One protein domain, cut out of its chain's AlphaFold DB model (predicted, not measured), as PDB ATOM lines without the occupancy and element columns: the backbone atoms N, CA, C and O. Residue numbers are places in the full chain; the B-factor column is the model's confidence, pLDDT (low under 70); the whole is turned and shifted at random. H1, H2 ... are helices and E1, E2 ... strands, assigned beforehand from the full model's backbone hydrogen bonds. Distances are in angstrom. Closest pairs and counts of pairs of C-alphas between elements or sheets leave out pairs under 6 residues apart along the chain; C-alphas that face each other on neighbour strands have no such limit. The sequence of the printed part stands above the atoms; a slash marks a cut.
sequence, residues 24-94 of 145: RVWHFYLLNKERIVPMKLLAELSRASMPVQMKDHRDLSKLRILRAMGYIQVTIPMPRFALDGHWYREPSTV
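AT A GLANCE: This is residues 24 to 94 of the 145 residues of an uncharacterized protein of Pseudomonas sp. (UniProt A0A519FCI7). A small antiparallel sheet of three short strands has one helix, H3, slantwise over one face, and from this body the link between E2 and E3 reaches away as a long thin arm, residues 76 to 91. H2 sits beside H3 and only grazes the sheet, while H1 lies away from the body, beyond residues 30 to 35, which stand free. The printed part has 71 residues, with three named helices and three named strands in the order H1, H2, E1, H3, E2, E3; the sheet's order is E1, E3, E2, and the class is mixed, helices and strands. The whole is loose, with a radius of gyration of the C-alphas of 14.1 A, and flat, spanning 44 by 33 by 17 A.

HOW THE PARTS SIT: H1, residues 24 to 29, is apart from H2, residues 39 to 47. H2 is close to but not clearly touching H3, residues 57 to 68, about perpendicular at 89 degrees; their closest C-alphas are those of Leu 42 and Leu 66, 7.6 A apart. E1, residues 52 to 54, is an edge strand, antiparallel to the inner strand E3, residues 92 to 94, with N 54 and O 92 within hydrogen-bond range at 2.8 A. E2, residues 72 to 75, is the other edge strand and forms a hairpin with E3, where N 75 and O 93 are 2.9 A apart. H3 is on the sheet at a height over the sheet of 8.5 A, and on the local plane its line and that of E2 stand at 56 degrees, slantwise to the strands. The closest C-alphas of H3 and E2 are those of Leu 66 and Ile 72, 6.0 A apart. H3 and the sheet make two layers, helix on one face of a sheet. E1, H3 and E2 form a split strand-helix-strand unit, two strands running the same way with E3 between them, and its crossover is right-handed. Every O i to N i+4 pair is within hydrogen-bond range in H2, against 6 of 8 in H3 and 0 of 2 in H1, where 1 of 3 O i to N i+3 pairs is within range.

IN THESE COORDINATES: H1 begins at C-alpha 24, (8.871, -9.882, 90.282), and is 9.4 A long. H2 measures 12.8 A and E1 6.6 A. H3, 16.9 A, begins at C-alpha 57, (29.240, -19.895, 82.631). E2 is 9.8 A long, and E3, 6.7 A, ends at C-alpha 94, (30.985, -7.466, 75.666).

THE WHOLE: The two C-alphas farthest apart, those of Lys 33 and Leu 83, are 44.3 A apart. The printed part has no cut. The link from E2 to E3 is long, 16 residues, and within it residues 80 to 81 pair antiparallel with residues 87 to 88. The mean pLDDT of the printed part is 80.6, and residues 24 to 37 are under 70.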
ATOM      1  N   ARG A  24       8.827  -9.221  88.966       45.31
ATOM      2  CA  ARG A  24       8.871  -9.882  90.282       45.31
ATOM      3  C   ARG A  24      10.237 -10.470  90.633       45.31
ATOM      4  O   ARG A  24      10.577 -10.528  91.813       45.31
ATOM      5  N   VAL A  25      11.064 -10.816  89.643       50.69
ATOM      6  CA  VAL A  25      12.457 -11.248  89.874       50.69
ATOM      7  C   VAL A  25      13.318 -10.076  90.364       50.69
ATOM      8  O   VAL A  25      14.263 -10.272  91.126       50.69
ATOM      9  N   TRP A  26      12.963  -8.841  90.002       45.22
ATOM     10  CA  TRP A  26      13.735  -7.642  90.331       45.22
ATOM     11  C   TRP A  26      13.589  -7.209  91.792       45.22
ATOM     12  O   TRP A  26      14.540  -6.692  92.376       45.22
ATOM     13  N   HIS A  27      12.436  -7.464  92.420       44.81
ATOM     14  CA  HIS A  27      12.189  -7.055  93.809       44.81
ATOM     15  C   HIS A  27      13.036  -7.855  94.813       44.81
ATOM     16  O   HIS A  27      13.510  -7.310  95.807       44.81
ATOM     17  N   PHE A  28      13.318  -9.127  94.509       48.31
ATOM     18  CA  PHE A  28      14.218  -9.961  95.314       48.31
ATOM     19  C   PHE A  28      15.691  -9.515  95.199       48.31
ATOM     20  O   PHE A  28      16.501  -9.782  96.085       48.31
ATOM     21  N   TYR A  29      16.040  -8.795  94.125       50.34
ATOM     22  CA  TYR A  29      17.404  -8.353  93.831       50.34
ATOM     23  C   TYR A  29      17.802  -7.031  94.529       50.34
ATOM     24  O   TYR A  29      18.984  -6.709  94.619       50.34
ATOM     25  N   LEU A  30      16.843  -6.261  95.052       48.78
ATOM     26  CA  LEU A  30      17.102  -4.934  95.635       48.78
ATOM     27  C   LEU A  30      17.365  -4.939  97.153       48.78
ATOM     28  O   LEU A  30      17.870  -3.950  97.679       48.78
ATOM     29  N   LEU A  31      17.074  -6.037  97.864       49.34
ATOM     30  CA  LEU A  31      17.111  -6.079  99.336       49.34
ATOM     31  C   LEU A  31      18.425  -6.590  99.962       49.34
ATOM     32  O   LEU A  31      18.660  -6.317 101.136       49.34
ATOM     33  N   ASN A  32      19.329  -7.253  99.224       48.69
ATOM     34  CA  ASN A  32      20.645  -7.639  99.768       48.69
ATOM     35  C   ASN A  32      21.742  -6.688  99.289       48.69
ATOM     36  O   ASN A  32      22.403  -6.916  98.272       48.69
ATOM     37  N   LYS A  33      21.946  -5.630 100.073       44.97
ATOM     38  CA  LYS A  33      22.799  -4.461  99.808       44.97
ATOM     39  C   LYS A  33      24.315  -4.735  99.672       44.97
ATOM     40  O   LYS A  33      25.072  -3.781  99.563       44.97
ATOM     41  N   GLU A  34      24.767  -5.995  99.601       47.81
ATOM     42  CA  GLU A  34      26.197  -6.343  99.441       47.81
ATOM     43  C   GLU A  34      26.551  -7.437  98.408       47.81
ATOM     44  O   GLU A  34      27.734  -7.659  98.158       47.81
ATOM     45  N   ARG A  35      25.605  -8.144  97.764       52.47
ATOM     46  CA  ARG A  35      25.964  -9.378  97.010       52.47
ATOM     47  C   ARG A  35      25.412  -9.538  95.594       52.47
ATOM     48  O   ARG A  35      25.641 -10.577  94.982       52.47
ATOM     49  N   ILE A  36      24.698  -8.553  95.061       60.97
ATOM     50  CA  ILE A  36      23.808  -8.810  93.918       60.97
ATOM     51  C   ILE A  36      24.327  -8.264  92.583       60.97
ATOM     52  O   ILE A  36      24.206  -8.935  91.557       60.97
ATOM     53  N   VAL A  37      24.954  -7.087  92.571       68.00
ATOM     54  CA  VAL A  37      25.519  -6.536  91.335       68.00
ATOM     55  C   VAL A  37      27.020  -6.835  91.289       68.00
ATOM     56  O   VAL A  37      27.742  -6.456  92.213       68.00
ATOM     57  N   PRO A  38      27.527  -7.506  90.239       82.00
ATOM     58  CA  PRO A  38      28.923  -7.928  90.147       82.00
ATOM     59  C   PRO A  38      29.836  -6.742  89.794       82.00
ATOM     60  O   PRO A  38      30.409  -6.662  88.708       82.00
ATOM     61  N   MET A  39      29.985  -5.807  90.734       85.19
ATOM     62  CA  MET A  39      30.739  -4.564  90.556       85.19
ATOM     63  C   MET A  39      32.223  -4.803  90.274       85.19
ATOM     64  O   MET A  39      32.824  -4.052  89.510       85.19
ATOM     65  N   LYS A  40      32.801  -5.878  90.832       86.38
ATOM     66  CA  LYS A  40      34.176  -6.304  90.523       86.38
ATOM     67  C   LYS A  40      34.344  -6.599  89.032       86.38
ATOM     68  O   LYS A  40      35.244  -6.050  88.408       86.38
ATOM     69  N   LEU A  41      33.405  -7.351  88.451       87.62
ATOM     70  CA  LEU A  41      33.414  -7.662  87.023       87.62
ATOM     71  C   LEU A  41      33.245  -6.395  86.175       87.62
ATOM     72  O   LEU A  41      33.924  -6.232  85.169       87.62
ATOM     73  N   LEU A  42      32.378  -5.461  86.586       88.88
ATOM     74  CA  LEU A  42      32.241  -4.182  85.883       88.88
ATOM     75  C   LEU A  42      33.549  -3.371  85.914       88.88
ATOM     76  O   LEU A  42      33.929  -2.770  84.908       88.88
ATOM     77  N   ALA A  43      34.254  -3.368  87.047       88.75
ATOM     78  CA  ALA A  43      35.541  -2.696  87.187       88.75
ATOM     79  C   ALA A  43      36.639  -3.358  86.341       88.75
ATOM     80  O   ALA A  43      37.419  -2.651  85.706       88.75
ATOM     81  N   GLU A  44      36.675  -4.686  86.275       89.38
ATOM     82  CA  GLU A  44      37.586  -5.442  85.408       89.38
ATOM     83  C   GLU A  44      37.313  -5.161  83.927       89.38
ATOM     84  O   GLU A  44      38.228  -4.793  83.192       89.38
ATOM     85  N   LEU A  45      36.045  -5.203  83.508       89.62
ATOM     86  CA  LEU A  45      35.638  -4.857  82.143       89.62
ATOM     87  C   LEU A  45      36.006  -3.414  81.776       89.62
ATOM     88  O   LEU A  45      36.307  -3.146  80.621       89.62
ATOM     89  N   SER A  46      36.032  -2.490  82.741       90.00
ATOM     90  CA  SER A  46      36.458  -1.101  82.497       90.00
ATOM     91  C   SER A  46      37.951  -0.933  82.225       90.00
ATOM     92  O   SER A  46      38.363   0.104  81.714       90.00
ATOM     93  N   ARG A  47      38.766  -1.916  82.622       88.56
ATOM     94  CA  ARG A  47      40.221  -1.926  82.421       88.56
ATOM     95  C   ARG A  47      40.624  -2.736  81.190       88.56
ATOM     96  O   ARG A  47      41.736  -2.575  80.704       88.56
ATOM     97  N   ALA A  48      39.745  -3.614  80.716       88.25
ATOM     98  CA  ALA A  48      39.982  -4.429  79.538       88.25
ATOM     99  C   ALA A  48      39.795  -3.621  78.243       88.25
ATOM    100  O   ALA A  48      38.943  -2.736  78.161       88.25
ATOM    101  N   SER A  49      40.567  -3.970  77.212       85.44
ATOM    102  CA  SER A  49      40.328  -3.472  75.855       85.44
ATOM    103  C   SER A  49      39.108  -4.172  75.256       85.44
ATOM    104  O   SER A  49      38.968  -5.390  75.371       85.44
ATOM    105  N   MET A  50      38.206  -3.405  74.646       88.25
ATOM    106  CA  MET A  50      36.964  -3.914  74.063       88.25
ATOM    107  C   MET A  50      37.138  -4.180  72.560       88.25
ATOM    108  O   MET A  50      37.812  -3.394  71.892       88.25
ATOM    109  N   PRO A  51      36.497  -5.223  71.994       89.44
ATOM    110  CA  PRO A  51      35.519  -6.127  72.615       89.44
ATOM    111  C   PRO A  51      36.145  -7.274  73.429       89.44
ATOM    112  O   PRO A  51      37.166  -7.838  73.048       89.44
ATOM    113  N   VAL A  52      35.471  -7.687  74.509       91.69
ATOM    114  CA  VAL A  52      35.905  -8.797  75.379       91.69
ATOM    115  C   VAL A  52      35.021 -10.020  75.164       91.69
ATOM    116  O   VAL A  52      33.795  -9.924  75.245       91.69
ATOM    117  N   GLN A  53      35.633 -11.183  74.934       92.19
ATOM    118  CA  GLN A  53      34.929 -12.463  74.842       92.19
ATOM    119  C   GLN A  53      34.999 -13.225  76.166       92.19
ATOM    120  O   GLN A  53      36.072 -13.393  76.739       92.19
ATOM    121  N   MET A  54      33.861 -13.731  76.632       88.00
ATOM    122  CA  MET A  54      33.751 -14.517  77.859       88.00
ATOM    123  C   MET A  54      33.063 -15.854  77.577       88.00
ATOM    124  O   MET A  54      31.979 -15.904  76.988       88.00
ATOM    125  N   LYS A  55      33.707 -16.943  78.012       86.00
ATOM    126  CA  LYS A  55      33.208 -18.322  77.874       86.00
ATOM    127  C   LYS A  55      32.714 -18.921  79.193       86.00
ATOM    128  O   LYS A  55      31.898 -19.835  79.158       86.00
ATOM    129  N   ASP A  56      33.170 -18.412  80.340       84.94
ATOM    130  CA  ASP A  56      32.833 -18.991  81.644       84.94
ATOM    131  C   ASP A  56      31.357 -18.769  82.000       84.94
ATOM    132  O   ASP A  56      30.889 -17.639  82.150       84.94
ATOM    133  N   HIS A  57      30.635 -19.872  82.205       76.50
ATOM    134  CA  HIS A  57      29.240 -19.895  82.631       76.50
ATOM    135  C   HIS A  57      28.967 -19.070  83.895       76.50
ATOM    136  O   HIS A  57      27.902 -18.452  83.991       76.50
ATOM    137  N   ARG A  58      29.902 -19.026  84.853       78.25
ATOM    138  CA  ARG A  58      29.739 -18.243  86.090       78.25
ATOM    139  C   ARG A  58      29.718 -16.746  85.807       78.25
ATOM    140  O   ARG A  58      28.936 -16.010  86.412       78.25
ATOM    141  N   ASP A  59      30.518 -16.305  84.846       83.56
ATOM    142  CA  ASP A  59      30.573 -14.907  84.441       83.56
ATOM    143  C   ASP A  59      29.413 -14.526  83.521       83.56
ATOM    144  O   ASP A  59      28.950 -13.387  83.559       83.56
ATOM    145  N   LEU A  60      28.832 -15.479  82.786       84.62
ATOM    146  CA  LEU A  60      27.634 -15.225  81.978       84.62
ATOM    147  C   LEU A  60      26.434 -14.781  82.821       84.62
ATOM    148  O   LEU A  60      25.696 -13.885  82.408       84.62
ATOM    149  N   SER A  61      26.238 -15.363  84.005       84.94
ATOM    150  CA  SER A  61      25.179 -14.931  84.927       84.94
ATOM    151  C   SER A  61      25.400 -13.492  85.397       84.94
ATOM    152  O   SER A  61      24.470 -12.687  85.401       84.94
ATOM    153  N   LYS A  62      26.650 -13.129  85.697       88.25
ATOM    154  CA  LYS A  62      27.035 -11.765  86.076       88.25
ATOM    155  C   LYS A  62      26.825 -10.773  84.927       88.25
ATOM    156  O   LYS A  62      26.269  -9.698  85.139       88.25
ATOM    157  N   LEU A  63      27.195 -11.146  83.701       89.44
ATOM    158  CA  LEU A  63      26.972 -10.335  82.500       89.44
ATOM    159  C   LEU A  63      25.485 -10.094  82.228       89.44
ATOM    160  O   LEU A  63      25.115  -8.996  81.820       89.44
ATOM    161  N   ARG A  64      24.621 -11.087  82.476       87.50
ATOM    162  CA  ARG A  64      23.163 -10.915  82.369       87.50
ATOM    163  C   ARG A  64      22.652  -9.859  83.342       87.50
ATOM    164  O   ARG A  64      21.868  -9.013  82.929       87.50
ATOM    165  N   ILE A  65      23.138  -9.873  84.583       87.62
ATOM    166  CA  ILE A  65      22.784  -8.865  85.591       87.62
ATOM    167  C   ILE A  65      23.268  -7.479  85.143       87.62
ATOM    168  O   ILE A  65      22.474  -6.547  85.084       87.62
ATOM    169  N   LEU A  66      24.536  -7.335  84.739       89.50
ATOM    170  CA  LEU A  66      25.074  -6.044  84.275       89.50
ATOM    171  C   LEU A  66      24.355  -5.508  83.029       89.50
ATOM    172  O   LEU A  66      24.178  -4.298  82.896       89.50
ATOM    173  N   ARG A  67      23.927  -6.398  82.124       90.56
ATOM    174  CA  ARG A  67      23.111  -6.043  80.957       90.56
ATOM    175  C   ARG A  67      21.718  -5.582  81.365       90.56
ATOM    176  O   ARG A  67      21.253  -4.580  80.838       90.56
ATOM    177  N   ALA A  68      21.063  -6.305  82.274       87.75
ATOM    178  CA  ALA A  68      19.733  -5.959  82.766       87.75
ATOM    179  C   ALA A  68      19.738  -4.578  83.438       87.75
ATOM    180  O   ALA A  68      18.873  -3.759  83.159       87.75
ATOM    181  N   MET A  69      20.780  -4.277  84.215       86.75
ATOM    182  CA  MET A  69      20.989  -2.959  84.831       86.75
ATOM    183  C   MET A  69      21.365  -1.857  83.826       86.75
ATOM    184  O   MET A  69      21.497  -0.697  84.204       86.75
ATOM    185  N   GLY A  70      21.589  -2.202  82.555       89.56
ATOM    186  CA  GLY A  70      21.959  -1.248  81.516       89.56
ATOM    187  C   GLY A  70      23.390  -0.724  81.625       89.56
ATOM    188  O   GLY A  70      23.699   0.285  81.009       89.56
ATOM    189  N   TYR A  71      24.281  -1.374  82.380       91.88
ATOM    190  CA  TYR A  71      25.662  -0.906  82.561       91.88
ATOM    191  C   TYR A  71      26.571  -1.256  81.388       91.88
ATOM    192  O   TYR A  71      27.510  -0.514  81.093       91.88
ATOM    193  N   ILE A  72      26.281  -2.346  80.684       93.56
ATOM    194  CA  ILE A  72      27.098  -2.829  79.572       93.56
ATOM    195  C   ILE A  72      26.240  -3.164  78.358       93.56
ATOM    196  O   ILE A  72      25.087  -3.581  78.482       93.56
ATOM    197  N   GLN A  73      26.850  -3.069  77.182       93.06
ATOM    198  CA  GLN A  73      26.303  -3.633  75.961       93.06
ATOM    199  C   GLN A  73      26.986  -4.973  75.678       93.06
ATOM    200  O   GLN A  73      28.180  -5.028  75.380       93.06
ATOM    201  N   VAL A  74      26.224  -6.061  75.778       93.62
ATOM    202  CA  VAL A  74      26.738  -7.428  75.633       93.62
ATOM    203  C   VAL A  74      25.816  -8.278  74.765       93.62
ATOM    204  O   VAL A  74      24.589  -8.245  74.906       93.62
ATOM    205  N   THR A  75      26.427  -9.072  73.892       92.38
ATOM    206  CA  THR A  75      25.764 -10.106  73.100       92.38
ATOM    207  C   THR A  75      25.974 -11.445  73.788       92.38
ATOM    208  O   THR A  75      27.102 -11.909  73.930       92.38
ATOM    209  N   ILE A  76      24.879 -12.053  74.242       89.44
ATOM    210  CA  ILE A  76      24.891 -13.333  74.951       89.44
ATOM    211  C   ILE A  76      24.131 -14.340  74.078       89.44
ATOM    212  O   ILE A  76      22.897 -14.318  74.099       89.44
ATOM    213  N   PRO A  77      24.822 -15.192  73.302       88.75
ATOM    214  CA  PRO A  77      24.170 -16.170  72.441       88.75
ATOM    215  C   PRO A  77      23.434 -17.229  73.271       88.75
ATOM    216  O   PRO A  77      23.827 -17.560  74.401       88.75
ATOM    217  N   MET A  78      22.340 -17.741  72.704       85.31
ATOM    218  CA  MET A  78      21.577 -18.861  73.255       85.31
ATOM    219  C   MET A  78      22.384 -20.156  73.058       85.31
ATOM    220  O   MET A  78      22.936 -20.335  71.969       85.31
ATOM    221  N   PRO A  79      22.480 -21.052  74.058       86.44
ATOM    222  CA  PRO A  79      23.028 -22.387  73.829       86.44
ATOM    223  C   PRO A  79      22.207 -23.120  72.761       86.44
ATOM    224  O   PRO A  79      20.982 -22.990  72.720       86.44
ATOM    225  N   ARG A  80      22.886 -23.872  71.898       86.75
ATOM    226  CA  ARG A  80      22.286 -24.679  70.835       86.75
ATOM    227  C   ARG A  80      22.712 -26.130  71.015       86.75
ATOM    228  O   ARG A  80      23.848 -26.402  71.395       86.75
ATOM    229  N   PHE A  81      21.792 -27.048  70.752       87.62
ATOM    230  CA  PHE A  81      22.114 -28.466  70.701       87.62
ATOM    231  C   PHE A  81      22.674 -28.772  69.312       87.62
ATOM    232  O   PHE A  81      22.003 -28.501  68.313       87.62
ATOM    233  N   ALA A  82      23.921 -29.224  69.244       87.50
ATOM    234  CA  ALA A  82      24.574 -29.544  67.986       87.50
ATOM    235  C   ALA A  82      24.253 -30.987  67.553       87.50
ATOM    236  O   ALA A  82      23.814 -31.821  68.346       87.50
ATOM    237  N   LEU A  83      24.425 -31.263  66.255       87.25
ATOM    238  CA  LEU A  83      24.127 -32.571  65.652       87.25
ATOM    239  C   LEU A  83      25.061 -33.687  66.148       87.25
ATOM    240  O   LEU A  83      24.736 -34.860  66.014       87.25
ATOM    241  N   ASP A  84      26.196 -33.315  66.736       89.06
ATOM    242  CA  ASP A  84      27.151 -34.204  67.401       89.06
ATOM    243  C   ASP A  84      26.675 -34.672  68.792       89.06
ATOM    244  O   ASP A  84      27.377 -35.419  69.468       89.06
ATOM    245  N   GLY A  85      25.483 -34.251  69.228       89.19
ATOM    246  CA  GLY A  85      24.916 -34.611  70.526       89.19
ATOM    247  C   GLY A  85      25.459 -33.781  71.690       89.19
ATOM    248  O   GLY A  85      25.137 -34.068  72.846       89.19
ATOM    249  N   HIS A  86      26.251 -32.741  71.418       88.00
ATOM    250  CA  HIS A  86      26.820 -31.874  72.439       88.00
ATOM    251  C   HIS A  86      26.113 -30.515  72.502       88.00
ATOM    252  O   HIS A  86      25.633 -29.953  71.515       88.00
ATOM    253  N   TRP A  87      26.051 -29.948  73.709       85.50
ATOM    254  CA  TRP A  87      25.597 -28.573  73.892       85.50
ATOM    255  C   TRP A  87      26.714 -27.615  73.492       85.50
ATOM    256  O   TRP A  87      27.742 -27.529  74.164       85.50
ATOM    257  N   TYR A  88      26.488 -26.860  72.423       85.75
ATOM    258  CA  TYR A  88      27.409 -25.842  71.947       85.75
ATOM    259  C   TYR A  88      26.893 -24.444  72.277       85.75
ATOM    260  O   TYR A  88      25.705 -24.127  72.160       85.75
ATOM    261  N   ARG A  89      27.810 -23.563  72.676       84.62
ATOM    262  CA  ARG A  89      27.502 -22.155  72.887       84.62
ATOM    263  C   ARG A  89      28.663 -21.283  72.442       84.62
ATOM    264  O   ARG A  89      29.786 -21.447  72.910       84.62
ATOM    265  N   GLU A  90      28.359 -20.319  71.584       87.69
ATOM    266  CA  GLU A  90      29.307 -19.275  71.206       87.69
ATOM    267  C   GLU A  90      29.724 -18.430  72.429       87.69
ATOM    268  O   GLU A  90      28.936 -18.259  73.372       87.69
ATOM    269  N   PRO A  91      30.954 -17.888  72.450       89.00
ATOM    270  CA  PRO A  91      31.383 -16.982  73.508       89.00
ATOM    271  C   PRO A  91      30.472 -15.753  73.566       89.00
ATOM    272  O   PRO A  91      30.010 -15.239  72.548       89.00
ATOM    273  N   SER A  92      30.217 -15.256  74.775       91.81
ATOM    274  CA  SER A  92      29.509 -13.986  74.934       91.81
ATOM    275  C   SER A  92      30.468 -12.826  74.740       91.81
ATOM    276  O   SER A  92      31.572 -12.844  75.279       91.81
ATOM    277  N   THR A  93      30.033 -11.805  74.010       93.38
ATOM    278  CA  THR A  93      30.893 -10.684  73.619       93.38
ATOM    279  C   THR A  93      30.391  -9.397  74.248       93.38
ATOM    280  O   THR A  93      29.291  -8.928  73.941       93.38
ATOM    281  N   VAL A  94      31.199  -8.810  75.127       93.38
ATOM    282  CA  VAL A  94      30.985  -7.466  75.666       93.38
ATOM    283  C   VAL A  94      31.558  -6.474  74.664       93.38
ATOM    284  O   VAL A  94      32.741  -6.530  74.339       93.38
TER     285      VAL A  94